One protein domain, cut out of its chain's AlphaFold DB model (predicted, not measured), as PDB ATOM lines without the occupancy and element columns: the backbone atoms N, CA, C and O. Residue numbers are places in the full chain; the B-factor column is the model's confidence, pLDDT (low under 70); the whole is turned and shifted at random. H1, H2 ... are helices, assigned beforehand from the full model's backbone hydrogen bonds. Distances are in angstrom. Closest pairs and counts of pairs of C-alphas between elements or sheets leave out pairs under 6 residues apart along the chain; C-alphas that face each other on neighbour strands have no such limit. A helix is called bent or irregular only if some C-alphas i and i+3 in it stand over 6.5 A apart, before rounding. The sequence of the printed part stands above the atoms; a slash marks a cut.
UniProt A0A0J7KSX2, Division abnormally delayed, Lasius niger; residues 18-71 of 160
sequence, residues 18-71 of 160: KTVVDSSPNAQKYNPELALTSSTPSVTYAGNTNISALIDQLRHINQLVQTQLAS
ATOM      1  N   LYS A  18      45.236  31.558 -35.203       72.19
ATOM      2  CA  LYS A  18      44.053  30.818 -34.761       72.19
ATOM      3  C   LYS A  18      44.042  29.426 -35.400       72.19
ATOM      4  O   LYS A  18      44.537  29.229 -36.508       72.19
ATOM      5  N   THR A  19      43.483  28.452 -34.694       78.50
ATOM      6  CA  THR A  19      43.331  27.082 -35.198       78.50
ATOM      7  C   THR A  19      42.163  26.994 -36.170       78.50
ATOM      8  O   THR A  19      41.158  27.684 -35.998       78.50
ATOM      9  N   VAL A  20      42.274  26.117 -37.168       81.25
ATOM     10  CA  VAL A  20      41.158  25.806 -38.069       81.25
ATOM     11  C   VAL A  20      40.041  25.157 -37.254       81.25
ATOM     12  O   VAL A  20      40.282  24.215 -36.500       81.25
ATOM     13  N   VAL A  21      38.829  25.693 -37.377       84.31
ATOM     14  CA  VAL A  21      37.631  25.151 -36.730       84.31
ATOM     15  C   VAL A  21      37.072  24.000 -37.566       84.31
ATOM     16  O   VAL A  21      37.089  24.061 -38.793       84.31
ATOM     17  N   ASP A  22      36.586  22.951 -36.900       84.69
ATOM     18  CA  ASP A  22      35.960  21.794 -37.546       84.69
ATOM     19  C   ASP A  22      34.682  22.179 -38.324       84.69
ATOM     20  O   ASP A  22      34.015  23.173 -38.032       84.69
ATOM     21  N   SER A  23      34.331  21.387 -39.336       83.25
ATOM     22  CA  SER A  23      33.209  21.648 -40.250       83.25
ATOM     23  C   SER A  23      31.836  21.394 -39.627       83.25
ATOM     24  O   SER A  23      30.821  21.789 -40.207       83.25
ATOM     25  N   SER A  24      31.768  20.751 -38.458       83.56
ATOM     26  CA  SER A  24      30.494  20.518 -37.785       83.56
ATOM     27  C   SER A  24      29.816  21.842 -37.379       83.56
ATOM     28  O   SER A  24      30.483  22.766 -36.905       83.56
ATOM     29  N   PRO A  25      28.478  21.962 -37.491       79.69
ATOM     30  CA  PRO A  25      27.773  23.204 -37.155       79.69
ATOM     31  C   PRO A  25      27.993  23.644 -35.704       79.69
ATOM     32  O   PRO A  25      28.104  24.832 -35.414       79.69
ATOM     33  N   ASN A  26      28.127  22.672 -34.796       81.94
ATOM     34  CA  ASN A  26      28.427  22.926 -33.390       81.94
ATOM     35  C   ASN A  26      29.849  23.463 -33.175       81.94
ATOM     36  O   ASN A  26      30.048  24.265 -32.263       81.94
ATOM     37  N   ALA A  27      30.831  23.061 -33.988       83.19
ATOM     38  CA  ALA A  27      32.187  23.602 -33.908       83.19
ATOM     39  C   ALA A  27      32.249  25.050 -34.410       83.19
ATOM     40  O   ALA A  27      32.940  25.877 -33.814       83.19
ATOM     41  N   GLN A  28      31.455  25.388 -35.432       83.69
ATOM     42  CA  GLN A  28      31.394  26.738 -36.006       83.69
ATOM     43  C   GLN A  28      30.946  27.820 -35.009       83.69
ATOM     44  O   GLN A  28      31.292  28.984 -35.195       83.69
ATOM     45  N   LYS A  29      30.283  27.461 -33.896       77.38
ATOM     46  CA  LYS A  29      30.014  28.370 -32.759       77.38
ATOM     47  C   LYS A  29      31.277  29.076 -32.256       77.38
ATOM     48  O   LYS A  29      31.205  30.208 -31.787       77.38
ATOM     49  N   TYR A  30      32.410  28.380 -32.282       81.94
ATOM     50  CA  TYR A  30      33.684  28.891 -31.787       81.94
ATOM     51  C   TYR A  30      34.530  29.516 -32.901       81.94
ATOM     52  O   TYR A  30      35.664  29.903 -32.633       81.94
ATOM     53  N   ASN A  31      34.009  29.609 -34.134       80.00
ATOM     54  CA  ASN A  31      34.712  30.223 -35.249       80.00
ATOM     55  C   ASN A  31      34.777  31.741 -35.052       80.00
ATOM     56  O   ASN A  31      33.760  32.421 -35.179       80.00
ATOM     57  N   PRO A  32      35.967  32.296 -34.776       78.81
ATOM     58  CA  PRO A  32      36.100  33.713 -34.483       78.81
ATOM     59  C   PRO A  32      35.997  34.594 -35.738       78.81
ATOM     60  O   PRO A  32      36.065  35.813 -35.609       78.81
ATOM     61  N   GLU A  33      35.881  34.002 -36.932       82.50
ATOM     62  CA  GLU A  33      35.587  34.707 -38.187       82.50
ATOM     63  C   GLU A  33      34.074  34.815 -38.450       82.50
ATOM     64  O   GLU A  33      33.640  35.598 -39.294       82.50
ATOM     65  N   LEU A  34      33.250  34.059 -37.714       76.56
ATOM     66  CA  LEU A  34      31.797  34.182 -37.751       76.56
ATOM     67  C   LEU A  34      31.356  35.097 -36.608       76.56
ATOM     68  O   LEU A  34      31.338  34.710 -35.440       76.56
ATOM     69  N   ALA A  35      30.982  36.331 -36.942       66.25
ATOM     70  CA  ALA A  35      30.376  37.256 -35.993       66.25
ATOM     71  C   ALA A  35      28.945  36.796 -35.658       66.25
ATOM     72  O   ALA A  35      27.973  37.306 -36.214       66.25
ATOM     73  N   LEU A  36      28.809  35.818 -34.758       65.00
ATOM     74  CA  LEU A  36      27.520  35.485 -34.154       65.00
ATOM     75  C   LEU A  36      27.120  36.650 -33.244       65.00
ATOM     76  O   LEU A  36      27.510  36.725 -32.079       65.00
ATOM     77  N   THR A  37      26.347  37.592 -33.778       57.91
ATOM     78  CA  THR A  37      25.575  38.515 -32.947       57.91
ATOM     79  C   THR A  37      24.662  37.680 -32.052       57.91
ATOM     80  O   THR A  37      24.075  36.700 -32.511       57.91
ATOM     81  N   SER A  38      24.550  38.043 -30.771       57.03
ATOM     82  CA  SER A  38      23.890  37.276 -29.695       57.03
ATOM     83  C   SER A  38      22.407  36.916 -29.926       57.03
ATOM     84  O   SER A  38      21.773  36.342 -29.047       57.03
ATOM     85  N   SER A  39      21.847  37.262 -31.086       55.84
ATOM     86  CA  SER A  39      20.489  36.976 -31.554       55.84
ATOM     87  C   SER A  39      20.425  36.001 -32.741       55.84
ATOM     88  O   SER A  39      19.330  35.709 -33.220       55.84
ATOM     89  N   THR A  40      21.560  35.505 -33.243       58.31
ATOM     90  CA  THR A  40      21.574  34.550 -34.359       58.31
ATOM     91  C   THR A  40      21.214  33.144 -33.870       58.31
ATOM     92  O   THR A  40      21.799  32.667 -32.894       58.31
ATOM     93  N   PRO A  41      20.233  32.466 -34.500       57.94
ATOM     94  CA  PRO A  41      19.892  31.099 -34.133       57.94
ATOM     95  C   PRO A  41      21.099  30.189 -34.378       57.94
ATOM     96  O   PRO A  41      21.839  30.378 -35.346       57.94
ATOM     97  N   SER A  42      21.292  29.201 -33.500       61.47
ATOM     98  CA  SER A  42      22.346  28.192 -33.621       61.47
ATOM     99  C   SER A  42      22.425  27.666 -35.053       61.47
ATOM    100  O   SER A  42      21.414  27.210 -35.594       61.47
ATOM    101  N   VAL A  43      23.620  27.706 -35.656       61.00
ATOM    102  CA  VAL A  43      23.867  27.126 -36.982       61.00
ATOM    103  C   VAL A  43      23.480  25.653 -36.911       61.00
ATOM    104  O   VAL A  43      24.154  24.846 -36.281       61.00
ATOM    105  N   THR A  44      22.342  25.317 -37.504       63.25
ATOM    106  CA  THR A  44      21.779  23.969 -37.495       63.25
ATOM    107  C   THR A  44      21.394  23.648 -38.925       63.25
ATOM    108  O   THR A  44      20.755  24.470 -39.583       63.25
ATOM    109  N   TYR A  45      21.732  22.454 -39.411       63.94
ATOM    110  CA  TYR A  45      21.330  22.020 -40.753       63.94
ATOM    111  C   TYR A  45      19.803  22.067 -40.953       63.94
ATOM    112  O   TYR A  45      19.343  22.371 -42.047       63.94
ATOM    113  N   ALA A  46      19.038  21.888 -39.868       60.69
ATOM    114  CA  ALA A  46      17.579  22.002 -39.825       60.69
ATOM    115  C   ALA A  46      17.034  23.404 -40.167       60.69
ATOM    116  O   ALA A  46      15.871  23.533 -40.533       60.69
ATOM    117  N   GLY A  47      17.848  24.460 -40.054       67.88
ATOM    118  CA  GLY A  47      17.436  25.824 -40.404       67.88
ATOM    119  C   GLY A  47      17.427  26.097 -41.911       67.88
ATOM    120  O   GLY A  47      16.829  27.075 -42.351       67.88
ATOM    121  N   ASN A  48      18.074  25.241 -42.709       79.75
ATOM    122  CA  ASN A  48      18.106  25.345 -44.162       79.75
ATOM    123  C   ASN A  48      17.342  24.162 -44.772       79.75
ATOM    124  O   ASN A  48      17.798  23.016 -44.733       79.75
ATOM    125  N   THR A  49      16.176  24.451 -45.348       85.38
ATOM    126  CA  THR A  49      15.281  23.451 -45.948       85.38
ATOM    127  C   THR A  49      15.942  22.685 -47.091       85.38
ATOM    128  O   THR A  49      15.746  21.477 -47.194       85.38
ATOM    129  N   ASN A  50      16.781  23.343 -47.899       88.19
ATOM    130  CA  ASN A  50      17.491  22.699 -49.008       88.19
ATOM    131  C   ASN A  50      18.520  21.682 -48.501       88.19
ATOM    132  O   ASN A  50      18.600  20.568 -49.013       88.19
ATOM    133  N   ILE A  51      19.288  22.048 -47.467       87.69
ATOM    134  CA  ILE A  51      20.288  21.145 -46.878       87.69
ATOM    135  C   ILE A  51      19.598  19.969 -46.183       87.69
ATOM    136  O   ILE A  51      20.051  18.835 -46.308       87.69
ATOM    137  N   SER A  52      18.485  20.217 -45.492       88.31
ATOM    138  CA  SER A  52      17.711  19.157 -44.834       88.31
ATOM    139  C   SER A  52      17.153  18.148 -45.842       88.31
ATOM    140  O   SER A  52      17.338  16.947 -45.662       88.31
ATOM    141  N   ALA A  53      16.571  18.622 -46.950       91.25
ATOM    142  CA  ALA A  53      16.084  17.754 -48.023       91.25
ATOM    143  C   ALA A  53      17.206  16.893 -48.628       91.25
ATOM    144  O   ALA A  53      17.027  15.692 -48.826       91.25
ATOM    145  N   LEU A  54      18.386  17.480 -48.857       94.56
ATOM    146  CA  LEU A  54      19.553  16.745 -49.343       94.56
ATOM    147  C   LEU A  54      20.019  15.669 -48.345       94.56
ATOM    148  O   LEU A  54      20.338  14.550 -48.748       94.56
ATOM    149  N   ILE A  55      20.041  15.979 -47.044       92.12
ATOM    150  CA  ILE A  55      20.395  15.013 -45.991       92.12
ATOM    151  C   ILE A  55      19.436  13.816 -46.011       92.12
ATOM    152  O   ILE A  55      19.882  12.669 -45.916       92.12
ATOM    153  N   ASP A  56      18.137  14.069 -46.154       93.25
ATOM    154  CA  ASP A  56      17.127  13.012 -46.194       93.25
ATOM    155  C   ASP A  56      17.255  12.152 -47.460       93.25
ATOM    156  O   ASP A  56      17.201  10.922 -47.376       93.25
ATOM    157  N   GLN A  57      17.529  12.764 -48.616       95.94
ATOM    158  CA  GLN A  57      17.798  12.038 -49.863       95.94
ATOM    159  C   GLN A  57      19.014  11.113 -49.738       95.94
ATOM    160  O   GLN A  57      18.936   9.933 -50.084       95.94
ATOM    161  N   LEU A  58      20.126  11.619 -49.202       96.50
ATOM    162  CA  LEU A  58      21.334  10.817 -48.994       96.50
ATOM    163  C   LEU A  58      21.098   9.675 -47.997       96.50
ATOM    164  O   LEU A  58      21.652   8.585 -48.154       96.50
ATOM    165  N   ARG A  59      20.253   9.889 -46.983       95.44
ATOM    166  CA  ARG A  59      19.855   8.830 -46.046       95.44
ATOM    167  C   ARG A  59      19.036   7.745 -46.741       95.44
ATOM    168  O   ARG A  59      19.324   6.569 -46.542       95.44
ATOM    169  N   HIS A  60      18.069   8.134 -47.568       96.12
ATOM    170  CA  HIS A  60      17.249   7.197 -48.335       96.12
ATOM    171  C   HIS A  60      18.098   6.350 -49.294       96.12
ATOM    172  O   HIS A  60      17.951   5.132 -49.327       96.12
ATOM    173  N   ILE A  61      19.045   6.964 -50.014       95.38
ATOM    174  CA  ILE A  61      19.960   6.234 -50.908       95.38
ATOM    175  C   ILE A  61      20.796   5.219 -50.121       95.38
ATOM    176  O   ILE A  61      20.879   4.063 -50.521       95.38
ATOM    177  N   ASN A  62      21.364   5.615 -48.978       93.06
ATOM    178  CA  ASN A  62      22.121   4.686 -48.135       93.06
ATOM    179  C   ASN A  62      21.266   3.498 -47.661       93.06
ATOM    180  O   ASN A  62      21.743   2.366 -47.669       93.06
ATOM    181  N   GLN A  63      20.003   3.731 -47.296       94.06
ATOM    182  CA  GLN A  63      19.073   2.662 -46.910       94.06
ATOM    183  C   GLN A  63      18.747   1.731 -48.081       94.06
ATOM    184  O   GLN A  63      18.716   0.514 -47.911       94.06
ATOM    185  N   LEU A  64      18.533   2.287 -49.271       94.12
ATOM    186  CA  LEU A  64      18.219   1.522 -50.473       94.12
ATOM    187  C   LEU A  64      19.405   0.651 -50.903       94.12
ATOM    188  O   LEU A  64      19.214  -0.532 -51.169       94.12
ATOM    189  N   VAL A  65      20.628   1.188 -50.880       92.56
ATOM    190  CA  VAL A  65      21.857   0.421 -51.152       92.56
ATOM    191  C   VAL A  65      22.023  -0.719 -50.147       92.56
ATOM    192  O   VAL A  65      22.265  -1.858 -50.539       92.56
ATOM    193  N   GLN A  66      21.840  -0.450 -48.854       91.06
ATOM    194  CA  GLN A  66      21.927  -1.488 -47.821       91.06
ATOM    195  C   GLN A  66      20.838  -2.555 -47.978       91.06
ATOM    196  O   GLN A  66      21.113  -3.738 -47.792       91.06
ATOM    197  N   THR A  67      19.624  -2.154 -48.361       88.62
ATOM    198  CA  THR A  67      18.520  -3.084 -48.615       88.62
ATOM    199  C   THR A  67      18.809  -3.954 -49.831       88.62
ATOM    200  O   THR A  67      18.598  -5.153 -49.740       88.62
ATOM    201  N   GLN A  68      19.351  -3.401 -50.922       82.88
ATOM    202  CA  GLN A  68      19.741  -4.185 -52.103       82.88
ATOM    203  C   GLN A  68      20.837  -5.207 -51.792       82.88
ATOM    204  O   GLN A  68      20.780  -6.336 -52.269       82.88
ATOM    205  N   LEU A  69      21.815  -4.833 -50.964       77.00
ATOM    206  CA  LEU A  69      22.856  -5.759 -50.516       77.00
ATOM    207  C   LEU A  69      22.285  -6.862 -49.614       77.00
ATOM    208  O   LEU A  69      22.676  -8.017 -49.744       77.00
ATOM    209  N   ALA A  70      21.345  -6.526 -48.728       73.19
ATOM    210  CA  ALA A  70      20.675  -7.498 -47.866       73.19
ATOM    211  C   ALA A  70      19.650  -8.366 -48.617       73.19
ATOM    212  O   ALA A  70      19.358  -9.478 -48.186       73.19
ATOM    213  N   SER A  71      19.093  -7.860 -49.720       61.66
ATOM    214  CA  SER A  71      18.129  -8.557 -50.566       61.66
ATOM    215  C   SER A  71      18.778  -9.300 -51.727       61.66
ATOM    216  O   SER A  71      18.037  -9.894 -52.508       61.66
TER     217      SER A  71
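What this domain is: This is residues 18 to 71 of the 160 residues of the protein "Division abnormally delayed" of Lasius niger (UniProt A0A0J7KSX2). One long helix, H2, makes an arm, with residues 56 to 71 sticking out from a loose head of looping chain that holds the one-turn helix H1. In the head, the chain passes through H1 and then swings round in a wide, open loop, residues 29 to 48, to reach the start of H2. The printed part has 54 residues with two named helices, H1 then H2, and no named strand; the class is all helix, though under half of the residues, 26 of 54, are in named elements. The whole is extended, with a radius of gyration of the C-alphas of 16.4 A, and flat, spanning 50 by 25 by 11 A.

Where its parts are: H2 is residues 49 to 70, 31.5 A from first to last C-alpha. It begins at C-alpha 49 (15.281, 23.451, -45.948) and ends at C-alpha 70 (20.675, -7.498, -47.866). H1 is residues 25 to 28, beginning at C-alpha 25 (27.773, 23.204, -37.155).

How they stand to each other: H2 and H1 are apart, with no C-alpha of the one within 8 A of the other. Residues 56 to 71, of which 56 to 70 belong to H2, stand free. In H2 every pair of O i and N i+4 is within hydrogen-bond range; H1, with 4 residues, is too short for such a pair, and its one pair of O i and N i+3 is within range. Neither helix is bent.

The domain as a whole: The two C-alphas farthest apart, those of Thr 37 and Ser 71, are 50.8 A apart. Without the stretch that stands free, the body has 38 residues and spans 33 by 23 by 12 A. The printed part has no cut. The link from H1 to H2, 20 residues, is long. The mean pLDDT of the printed part is 79.6; residues 35 to 47 and residue 71 are under 70.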